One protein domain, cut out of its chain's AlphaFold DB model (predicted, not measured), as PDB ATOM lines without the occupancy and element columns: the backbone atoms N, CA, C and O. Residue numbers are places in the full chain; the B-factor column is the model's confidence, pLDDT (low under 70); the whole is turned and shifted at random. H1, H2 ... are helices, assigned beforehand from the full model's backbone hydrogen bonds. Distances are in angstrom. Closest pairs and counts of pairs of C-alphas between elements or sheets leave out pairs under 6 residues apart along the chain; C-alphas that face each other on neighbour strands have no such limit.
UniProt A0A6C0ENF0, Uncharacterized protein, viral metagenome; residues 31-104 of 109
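AT A GLANCE: This is residues 31 to 104 of the 109 residues of an uncharacterized protein of viral metagenome (UniProt A0A6C0ENF0). What shape does the printed part make? The long helix H1 and the helix H2 meet near the end of H1 and the beginning of H2 as an open V, and a third helix, H3, packs across both of them near that corner. At one end of the long axis lies the link of residues 67 to 77, and at the other the short helix H4 sits near the first part of H1. How is it made up? The printed part has 74 residues, with four named helices in the order H1, H2, H3, H4 and no named strand; its class is all helix. How compact is it? It is only just loose, close to compact, with a radius of gyration of the C-alphas of 13.9 A, and elongated, spanning 43 by 23 by 21 A.

IN THESE COORDINATES: Where does the first helix run? H1 is residues 31 to 50, 28.9 A from C-alpha 31 at (19.855, -4.368, 106.479) to C-alpha 50 at (-5.041, 0.196, 92.571). Which helices follow? H2 is residues 55 to 66, 16.6 A long, and H3 is residues 78 to 90, 18.2 A long. Where is the last one? H4 is residues 98 to 102, 6.0 A long, and ends at C-alpha 102 at (15.284, -11.836, 105.539).

HOW THE PARTS SIT: How does H1 stand to H2 and H3? H1 touches H2 with residues 44 to 48 alone, about perpendicular at 75 degrees, the closest C-alphas being those of Ala 48 and Ile 55, 5.6 A apart. It touches H3 with residues 43 to 47 alone, at a steep tilt of 58 degrees, opposite ways, closest at the C-alphas of Ile 47 and Leu 86, 6.7 A. How do H2 and H3 stand? They touch, H3 with residues 79 to 83 alone, and are only just about perpendicular at 70.2 degrees; their closest C-alphas, of Ile 61 and Tyr 80, are 6.1 A apart. Where is H4? It is close to H1 but not clearly touching, with the C-alphas of Lys 35 and Ile 101 closest at 6.8 A, and is apart from H2 and H3. Are the helix backbones complete? Each O i to N i+4 pair is within hydrogen-bond range in H1, H3 and H4, and 7 of 8 are in H2.

THE WHOLE: How large is it? The two C-alphas farthest apart, of Glu 73 and Asn 103, are 43.4 A apart. Is it cut, and which links are long? The printed part has no cut; the link from H2 to H3, 11 residues, is long. Where is confidence low? The mean pLDDT of the printed part is 79.3, and residues 65 to 68, 70 to 76 and 91 to 96 are under 70.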
ATOM      1  N   ARG A  31      20.932  -3.369 106.378       85.00
ATOM      2  CA  ARG A  31      19.855  -4.368 106.479       85.00
ATOM      3  C   ARG A  31      18.488  -3.739 106.777       85.00
ATOM      4  O   ARG A  31      17.508  -4.040 106.105       85.00
ATOM      5  N   CYS A  32      18.406  -2.854 107.773       86.12
ATOM      6  CA  CYS A  32      17.153  -2.179 108.131       86.12
ATOM      7  C   CYS A  32      16.681  -1.210 107.043       86.12
ATOM      8  O   CYS A  32      15.484  -1.141 106.780       86.12
ATOM      9  N   TYR A  33      17.614  -0.496 106.412       86.62
ATOM     10  CA  TYR A  33      17.320   0.405 105.304       86.62
ATOM     11  C   TYR A  33      16.748  -0.346 104.095       86.62
ATOM     12  O   TYR A  33      15.707   0.048 103.580       86.62
ATOM     13  N   ILE A  34      17.372  -1.455 103.685       85.69
ATOM     14  CA  ILE A  34      16.899  -2.273 102.559       85.69
ATOM     15  C   ILE A  34      15.504  -2.835 102.848       85.69
ATOM     16  O   ILE A  34      14.635  -2.777 101.983       85.69
ATOM     17  N   LYS A  35      15.252  -3.311 104.074       85.31
ATOM     18  CA  LYS A  35      13.909  -3.750 104.484       85.31
ATOM     19  C   LYS A  35      12.862  -2.652 104.313       85.31
ATOM     20  O   LYS A  35      11.818  -2.899 103.721       85.31
ATOM     21  N   ASP A  36      13.140  -1.450 104.821       84.25
ATOM     22  CA  ASP A  36      12.229  -0.308 104.671       84.25
ATOM     23  C   ASP A  36      12.007   0.059 103.204       84.25
ATOM     24  O   ASP A  36      10.881   0.337 102.799       84.25
ATOM     25  N   TYR A  37      13.071   0.013 102.404       85.44
ATOM     26  CA  TYR A  37      13.007   0.292 100.977       85.44
ATOM     27  C   TYR A  37      12.118  -0.708 100.230       85.44
ATOM     28  O   TYR A  37      11.254  -0.297  99.459       85.44
ATOM     29  N   ILE A  38      12.274  -2.010 100.496       85.75
ATOM     30  CA  ILE A  38      11.448  -3.066  99.896       85.75
ATOM     31  C   ILE A  38       9.979  -2.884 100.288       85.75
ATOM     32  O   ILE A  38       9.113  -2.899  99.415       85.75
ATOM     33  N   HIS A  39       9.692  -2.657 101.575       84.31
ATOM     34  CA  HIS A  39       8.324  -2.419 102.047       84.31
ATOM     35  C   HIS A  39       7.678  -1.218 101.354       84.31
ATOM     36  O   HIS A  39       6.562  -1.330 100.847       84.31
ATOM     37  N   LEU A  40       8.395  -0.095 101.266       85.19
ATOM     38  CA  LEU A  40       7.914   1.105 100.583       85.19
ATOM     39  C   LEU A  40       7.668   0.850  99.091       85.19
ATOM     40  O   LEU A  40       6.648   1.266  98.549       85.19
ATOM     41  N   HIS A  41       8.573   0.143  98.415       86.50
ATOM     42  CA  HIS A  41       8.408  -0.176  96.999       86.50
ATOM     43  C   HIS A  41       7.204  -1.071  96.725       86.50
ATOM     44  O   HIS A  41       6.445  -0.803  95.795       86.50
ATOM     45  N   LEU A  42       6.994  -2.102  97.541       86.12
ATOM     46  CA  LEU A  42       5.833  -2.978  97.414       86.12
ATOM     47  C   LEU A  42       4.531  -2.225  97.684       86.12
ATOM     48  O   LEU A  42       3.539  -2.427  96.984       86.12
ATOM     49  N   GLN A  43       4.534  -1.331  98.672       86.81
ATOM     50  CA  GLN A  43       3.404  -0.454  98.944       86.81
ATOM     51  C   GLN A  43       3.094   0.445  97.740       86.81
ATOM     52  O   GLN A  43       1.949   0.484  97.291       86.81
ATOM     53  N   ASN A  44       4.108   1.096  97.168       88.62
ATOM     54  CA  ASN A  44       3.952   1.937  95.982       88.62
ATOM     55  C   ASN A  44       3.423   1.137  94.785       88.62
ATOM     56  O   ASN A  44       2.491   1.582  94.125       88.62
ATOM     57  N   ALA A  45       3.949  -0.066  94.534       88.44
ATOM     58  CA  ALA A  45       3.478  -0.928  93.450       88.44
ATOM     59  C   ALA A  45       1.989  -1.286  93.596       88.44
ATOM     60  O   ALA A  45       1.244  -1.283  92.618       88.44
ATOM     61  N   ARG A  46       1.526  -1.541  94.824       87.00
ATOM     62  CA  ARG A  46       0.111  -1.828  95.097       87.00
ATOM     63  C   ARG A  46      -0.789  -0.626  94.858       87.00
ATOM     64  O   ARG A  46      -1.866  -0.793  94.297       87.00
ATOM     65  N   ILE A  47      -0.361   0.556  95.290       89.94
ATOM     66  CA  ILE A  47      -1.122   1.794  95.095       89.94
ATOM     67  C   ILE A  47      -1.187   2.140  93.610       89.94
ATOM     68  O   ILE A  47      -2.268   2.419  93.106       89.94
ATOM     69  N   ALA A  48      -0.063   2.034  92.900       91.12
ATOM     70  CA  ALA A  48      -0.006   2.226  91.457       91.12
ATOM     71  C   ALA A  48      -0.977   1.277  90.732       91.12
ATOM     72  O   ALA A  48      -1.783   1.720  89.919       91.12
ATOM     73  N   ASN A  49      -0.992  -0.005  91.118       90.19
ATOM     74  CA  ASN A  49      -1.942  -0.980  90.586       90.19
ATOM     75  C   ASN A  49      -3.405  -0.642  90.930       90.19
ATOM     76  O   ASN A  49      -4.277  -0.790  90.082       90.19
ATOM     77  N   HIS A  50      -3.687  -0.188  92.155       89.94
ATOM     78  CA  HIS A  50      -5.041   0.196  92.571       89.94
ATOM     79  C   HIS A  50      -5.576   1.394  91.778       89.94
ATOM     80  O   HIS A  50      -6.730   1.393  91.367       89.94
ATOM     81  N   LEU A  51      -4.718   2.384  91.535       90.56
ATOM     82  CA  LEU A  51      -5.042   3.594  90.780       90.56
ATOM     83  C   LEU A  51      -4.926   3.406  89.260       90.56
ATOM     84  O   LEU A  51      -5.207   4.341  88.514       90.56
ATOM     85  N   ASN A  52      -4.516   2.219  88.799       93.69
ATOM     86  CA  ASN A  52      -4.246   1.915  87.395       93.69
ATOM     87  C   ASN A  52      -3.276   2.918  86.734       93.69
ATOM     88  O   ASN A  52      -3.512   3.408  85.630       93.69
ATOM     89  N   ILE A  53      -2.183   3.231  87.435       93.56
ATOM     90  CA  ILE A  53      -1.099   4.105  86.968       93.56
ATOM     91  C   ILE A  53       0.248   3.391  87.061       93.56
ATOM     92  O   ILE A  53       0.400   2.383  87.754       93.56
ATOM     93  N   SER A  54       1.257   3.934  86.392       94.06
ATOM     94  CA  SER A  54       2.635   3.471  86.543       94.06
ATOM     95  C   SER A  54       3.241   3.886  87.892       94.06
ATOM     96  O   SER A  54       2.846   4.874  88.518       94.06
ATOM     97  N   ILE A  55       4.264   3.148  88.335       90.94
ATOM     98  CA  ILE A  55       5.043   3.510  89.531       90.94
ATOM     99  C   ILE A  55       5.742   4.866  89.336       90.94
ATOM    100  O   ILE A  55       5.867   5.629  90.292       90.94
ATOM    101  N   ASP A  56       6.164   5.195  88.113       91.69
ATOM    102  CA  ASP A  56       6.798   6.480  87.808       91.69
ATOM    103  C   ASP A  56       5.822   7.649  87.948       91.69
ATOM    104  O   ASP A  56       6.170   8.668  88.544       91.69
ATOM    105  N   GLU A  57       4.579   7.493  87.488       90.25
ATOM    106  CA  GLU A  57       3.524   8.486  87.708       90.25
ATOM    107  C   GLU A  57       3.221   8.669  89.195       90.25
ATOM    108  O   GLU A  57       3.156   9.804  89.665       90.25
ATOM    109  N   LEU A  58       3.112   7.576  89.957       91.12
ATOM    110  CA  LEU A  58       2.939   7.641  91.410       91.12
ATOM    111  C   LEU A  58       4.099   8.393  92.084       91.12
ATOM    112  O   LEU A  58       3.881   9.267  92.921       91.12
ATOM    113  N   ASN A  59       5.340   8.085  91.702       88.31
ATOM    114  CA  ASN A  59       6.524   8.757  92.230       88.31
ATOM    115  C   ASN A  59       6.548  10.248  91.865       88.31
ATOM    116  O   ASN A  59       7.030  11.054  92.657       88.31
ATOM    117  N   ASN A  60       6.043  10.623  90.688       87.75
ATOM    118  CA  ASN A  60       5.932  12.019  90.282       87.75
ATOM    119  C   ASN A  60       4.883  12.766  91.111       87.75
ATOM    120  O   ASN A  60       5.193  13.853  91.587       87.75
ATOM    121  N   ILE A  61       3.714  12.164  91.373       85.75
ATOM    122  CA  ILE A  61       2.697  12.727  92.284       85.75
ATOM    123  C   ILE A  61       3.320  13.013  93.658       85.75
ATOM    124  O   ILE A  61       3.249  14.130  94.158       85.75
ATOM    125  N   LEU A  62       4.030  12.036  94.235       84.56
ATOM    126  CA  LEU A  62       4.686  12.189  95.540       84.56
ATOM    127  C   LEU A  62       5.808  13.246  95.547       84.56
ATOM    128  O   LEU A  62       6.057  13.875  96.574       84.56
ATOM    129  N   LYS A  63       6.526  13.421  94.429       83.44
ATOM    130  CA  LYS A  63       7.629  14.390  94.303       83.44
ATOM    131  C   LYS A  63       7.152  15.827  94.140       83.44
ATOM    132  O   LYS A  63       7.812  16.717  94.673       83.44
ATOM    133  N   ILE A  64       6.085  16.044  93.370       73.81
ATOM    134  CA  ILE A  64       5.531  17.379  93.118       73.81
ATOM    135  C   ILE A  64       5.142  18.007  94.461       73.81
ATOM    136  O   ILE A  64       5.674  19.056  94.818       73.81
ATOM    137  N   ASP A  65       4.387  17.280  95.280       67.31
ATOM    138  CA  ASP A  65       3.836  17.844  96.517       67.31
ATOM    139  C   ASP A  65       4.828  17.877  97.677       67.31
ATOM    140  O   ASP A  65       4.685  18.670  98.605       67.31
ATOM    141  N   PHE A  66       5.909  17.089  97.630       66.50
ATOM    142  CA  PHE A  66       6.997  17.254  98.596       66.50
ATOM    143  C   PHE A  66       7.611  18.663  98.523       66.50
ATOM    144  O   PHE A  66       8.000  19.214  99.559       66.50
ATOM    145  N   ASN A  67       7.669  19.227  97.313       68.25
ATOM    146  CA  ASN A  67       8.254  20.532  97.025       68.25
ATOM    147  C   ASN A  67       7.223  21.671  96.980       68.25
ATOM    148  O   ASN A  67       7.633  22.821  96.833       68.25
ATOM    149  N   ASP A  68       5.928  21.375  97.122       67.38
ATOM    150  CA  ASP A  68       4.883  22.394  97.117       67.38
ATOM    151  C   ASP A  68       4.731  23.043  98.505       67.38
ATOM    152  O   ASP A  68       4.611  22.366  99.535       67.38
ATOM    153  N   SER A  69       4.764  24.376  98.546       70.19
ATOM    154  CA  SER A  69       4.522  25.161  99.759       70.19
ATOM    155  C   SER A  69       3.056  25.145 100.196       70.19
ATOM    156  O   SER A  69       2.787  25.332 101.383       70.19
ATOM    157  N   ASN A  70       2.135  24.875  99.268       67.94
ATOM    158  CA  ASN A  70       0.689  24.898  99.464       67.94
ATOM    159  C   ASN A  70       0.105  23.503  99.736       67.94
ATOM    160  O   ASN A  70      -1.095  23.370  99.935       67.94
ATOM    161  N   LYS A  71       0.942  22.464  99.872       63.16
ATOM    162  CA  LYS A  71       0.537  21.054 100.068       63.16
ATOM    163  C   LYS A  71      -0.428  20.744 101.221       63.16
ATOM    164  O   LYS A  71      -0.909  19.622 101.329       63.16
ATOM    165  N   ASN A  72      -0.640  21.689 102.136       61.41
ATOM    166  CA  ASN A  72      -1.563  21.548 103.265       61.41
ATOM    167  C   ASN A  72      -2.906  22.263 103.027       61.41
ATOM    168  O   ASN A  72      -3.765  22.252 103.911       61.41
ATOM    169  N   GLU A  73      -3.080  22.922 101.883       66.06
ATOM    170  CA  GLU A  73      -4.328  23.562 101.491       66.06
ATOM    171  C   GLU A  73      -5.306  22.498 100.975       66.06
ATOM    172  O   GLU A  73      -4.990  21.672 100.117       66.06
ATOM    173  N   ILE A  74      -6.505  22.478 101.560       60.12
ATOM    174  CA  ILE A  74      -7.512  21.445 101.299       60.12
ATOM    175  C   ILE A  74      -7.941  21.508  99.828       60.12
ATOM    176  O   ILE A  74      -8.542  22.490  99.402       60.12
ATOM    177  N   GLY A  75      -7.709  20.422  99.087       60.97
ATOM    178  CA  GLY A  75      -8.216  20.241  97.725       60.97
ATOM    179  C   GLY A  75      -7.281  20.679  96.595       60.97
ATOM    180  O   GLY A  75      -7.594  20.376  95.445       60.97
ATOM    181  N   GLU A  76      -6.134  21.302  96.890       62.84
ATOM    182  CA  GLU A  76      -5.120  21.669  95.880       62.84
ATOM    183  C   GLU A  76      -4.438  20.420  95.278       62.84
ATOM    184  O   GLU A  76      -4.006  20.429  94.126       62.84
ATOM    185  N   HIS A  77      -4.437  19.295  96.007       72.69
ATOM    186  CA  HIS A  77      -3.670  18.094  95.657       72.69
ATOM    187  C   HIS A  77      -4.497  16.801  95.695       72.69
ATOM    188  O   HIS A  77      -4.068  15.786  96.241       72.69
ATOM    189  N   GLN A  78      -5.683  16.798  95.071       78.31
ATOM    190  CA  GLN A  78      -6.634  15.668  95.124       78.31
ATOM    191  C   GLN A  78      -6.001  14.289  94.866       78.31
ATOM    192  O   GLN A  78      -6.316  13.321  95.556       78.31
ATOM    193  N   ARG A  79      -5.080  14.190  93.895       80.56
ATOM    194  CA  ARG A  79      -4.398  12.922  93.575       80.56
ATOM    195  C   ARG A  79      -3.406  12.490  94.651       80.56
ATOM    196  O   ARG A  79      -3.226  11.295  94.867       80.56
ATOM    197  N   TYR A  80      -2.743  13.428  95.312       83.69
ATOM    198  CA  TYR A  80      -1.839  13.118  96.413       83.69
ATOM    199  C   TYR A  80      -2.599  12.787  97.684       83.69
ATOM    200  O   TYR A  80      -2.238  11.816  98.340       83.69
ATOM    201  N   ASP A  81      -3.684  13.500  97.988       82.38
ATOM    202  CA  ASP A  81      -4.564  13.165  99.110       82.38
ATOM    203  C   ASP A  81      -5.090  11.729  98.983       82.38
ATOM    204  O   ASP A  81      -5.043  10.949  99.939       82.38
ATOM    205  N   GLU A  82      -5.501  11.337  97.774       86.44
ATOM    206  CA  GLU A  82      -5.912   9.970  97.452       86.44
ATOM    207  C   GLU A  82      -4.767   8.961  97.655       86.44
ATOM    208  O   GLU A  82      -4.934   7.952  98.348       86.44
ATOM    209  N   VAL A  83      -3.575   9.244  97.117       87.44
ATOM    210  CA  VAL A  83      -2.385   8.396  97.299       87.44
ATOM    211  C   VAL A  83      -2.013   8.256  98.778       87.44
ATOM    212  O   VAL A  83      -1.729   7.149  99.237       87.44
ATOM    213  N   MET A  84      -2.038   9.343  99.547       85.62
ATOM    214  CA  MET A  84      -1.689   9.360 100.967       85.62
ATOM    215  C   MET A  84      -2.708   8.598 101.815       85.62
ATOM    216  O   MET A  84      -2.317   7.848 102.717       85.62
ATOM    217  N   LEU A  85      -3.999   8.717 101.496       86.00
ATOM    218  CA  LEU A  85      -5.053   7.924 102.123       86.00
ATOM    219  C   LEU A  85      -4.838   6.427 101.865       86.00
ATOM    220  O   LEU A  85      -4.886   5.611 102.792       86.00
ATOM    221  N   LEU A  86      -4.531   6.055 100.620       87.00
ATOM    222  CA  LEU A  86      -4.216   4.672 100.263       87.00
ATOM    223  C   LEU A  86      -2.941   4.186 100.955       87.00
ATOM    224  O   LEU A  86      -2.916   3.058 101.450       87.00
ATOM    225  N   MET A  87      -1.901   5.017 101.073       85.19
ATOM    226  CA  MET A  87      -0.690   4.682 101.826       85.19
ATOM    227  C   MET A  87      -1.000   4.388 103.293       85.19
ATOM    228  O   MET A  87      -0.521   3.390 103.834       85.19
ATOM    229  N   TYR A  88      -1.826   5.213 103.932       81.69
ATOM    230  CA  TYR A  88      -2.231   5.000 105.318       81.69
ATOM    231  C   TYR A  88      -2.973   3.665 105.492       81.69
ATOM    232  O   TYR A  88      -2.617   2.872 106.366       81.69
ATOM    233  N   ASN A  89      -3.921   3.368 104.599       76.94
ATOM    234  CA  ASN A  89      -4.739   2.153 104.649       76.94
ATOM    235  C   ASN A  89      -3.985   0.873 104.235       76.94
ATOM    236  O   ASN A  89      -4.359  -0.228 104.633       76.94
ATOM    237  N   SER A  90      -2.904   0.993 103.460       70.88
ATOM    238  CA  SER A  90      -2.131  -0.152 102.947       70.88
ATOM    239  C   SER A  90      -1.103  -0.715 103.932       70.88
ATOM    240  O   SER A  90      -0.532  -1.776 103.667       70.88
ATOM    241  N   ARG A  91      -0.839  -0.026 105.052       63.41
ATOM    242  CA  ARG A  91       0.254  -0.352 105.990       63.41
ATOM    243  C   ARG A  91       0.171  -1.743 106.632       63.41
ATOM    244  O   ARG A  91       1.182  -2.218 107.135       63.41
ATOM    245  N   SER A  92      -0.990  -2.392 106.625       54.62
ATOM    246  CA  SER A  92      -1.267  -3.596 107.423       54.62
ATOM    247  C   SER A  92      -1.385  -4.909 106.635       54.62
ATOM    248  O   SER A  92      -1.399  -5.963 107.257       54.62
ATOM    249  N   ASN A  93      -1.416  -4.892 105.294       54.94
ATOM    250  CA  ASN A  93      -1.802  -6.075 104.497       54.94
ATOM    251  C   ASN A  93      -0.731  -6.567 103.503       54.94
ATOM    252  O   ASN A  93      -1.073  -7.030 102.414       54.94
ATOM    253  N   SER A  94       0.565  -6.398 103.777       60.09
ATOM    254  CA  SER A  94       1.629  -6.918 102.894       60.09
ATOM    255  C   SER A  94       1.757  -8.442 103.010       60.09
ATOM    256  O   SER A  94       2.009  -8.951 104.096       60.09
ATOM    257  N   ILE A  95       1.633  -9.163 101.884       62.88
ATOM    258  CA  ILE A  95       1.924 -10.611 101.788       62.88
ATOM    259  C   ILE A  95       3.421 -10.882 102.018       62.88
ATOM    260  O   ILE A  95       3.799 -11.950 102.492       62.88
ATOM    261  N   ILE A  96       4.283  -9.907 101.713       67.06
ATOM    262  CA  ILE A  96       5.723 -10.010 101.941       67.06
ATOM    263  C   ILE A  96       6.009  -9.579 103.380       67.06
ATOM    264  O   ILE A  96       5.954  -8.392 103.718       67.06
ATOM    265  N   THR A  97       6.278 -10.573 104.222       71.69
ATOM    266  CA  THR A  97       6.673 -10.401 105.618       71.69
ATOM    267  C   THR A  97       8.174 -10.149 105.731       71.69
ATOM    268  O   THR A  97       8.958 -10.439 104.822       71.69
ATOM    269  N   ASP A  98       8.593  -9.637 106.884       73.31
ATOM    270  CA  ASP A  98      10.007  -9.457 107.212       73.31
ATOM    271  C   ASP A  98      10.821 -10.754 107.077       73.31
ATOM    272  O   ASP A  98      11.993 -10.690 106.708       73.31
ATOM    273  N   ASP A  99      10.200 -11.908 107.327       75.00
ATOM    274  CA  ASP A  99      10.820 -13.231 107.207       75.00
ATOM    275  C   ASP A  99      11.138 -13.590 105.757       75.00
ATOM    276  O   ASP A  99      12.221 -14.094 105.471       75.00
ATOM    277  N   ILE A 100      10.242 -13.253 104.826       74.75
ATOM    278  CA  ILE A 100      10.494 -13.434 103.395       74.75
ATOM    279  C   ILE A 100      11.661 -12.546 102.967       74.75
ATOM    280  O   ILE A 100      12.576 -13.027 102.310       74.75
ATOM    281  N   ILE A 101      11.674 -11.277 103.385       78.56
ATOM    282  CA  ILE A 101      12.759 -10.344 103.046       78.56
ATOM    283  C   ILE A 101      14.092 -10.824 103.630       78.56
ATOM    284  O   ILE A 101      15.117 -10.753 102.958       78.56
ATOM    285  N   ASN A 102      14.086 -11.342 104.862       77.12
ATOM    286  CA  ASN A 102      15.284 -11.836 105.539       77.12
ATOM    287  C   ASN A 102      16.022 -12.921 104.739       77.12
ATOM    288  O   ASN A 102      17.246 -12.966 104.837       77.12
ATOM    289  N   ASN A 103      15.311 -13.740 103.954       74.88
ATOM    290  CA  ASN A 103      15.898 -14.809 103.138       74.88
ATOM    291  C   ASN A 103      16.739 -14.299 101.958       74.88
ATOM    292  O   ASN A 103      17.540 -15.054 101.418       74.88
ATOM    293  N   PHE A 104      16.565 -13.038 101.556       71.81
ATOM    294  CA  PHE A 104      17.283 -12.421 100.434       71.81
ATOM    295  C   PHE A 104      18.401 -11.471 100.884       71.81
ATOM    296  O   PHE A 104      18.993 -10.783 100.058       71.81
TER     297      PHE A 104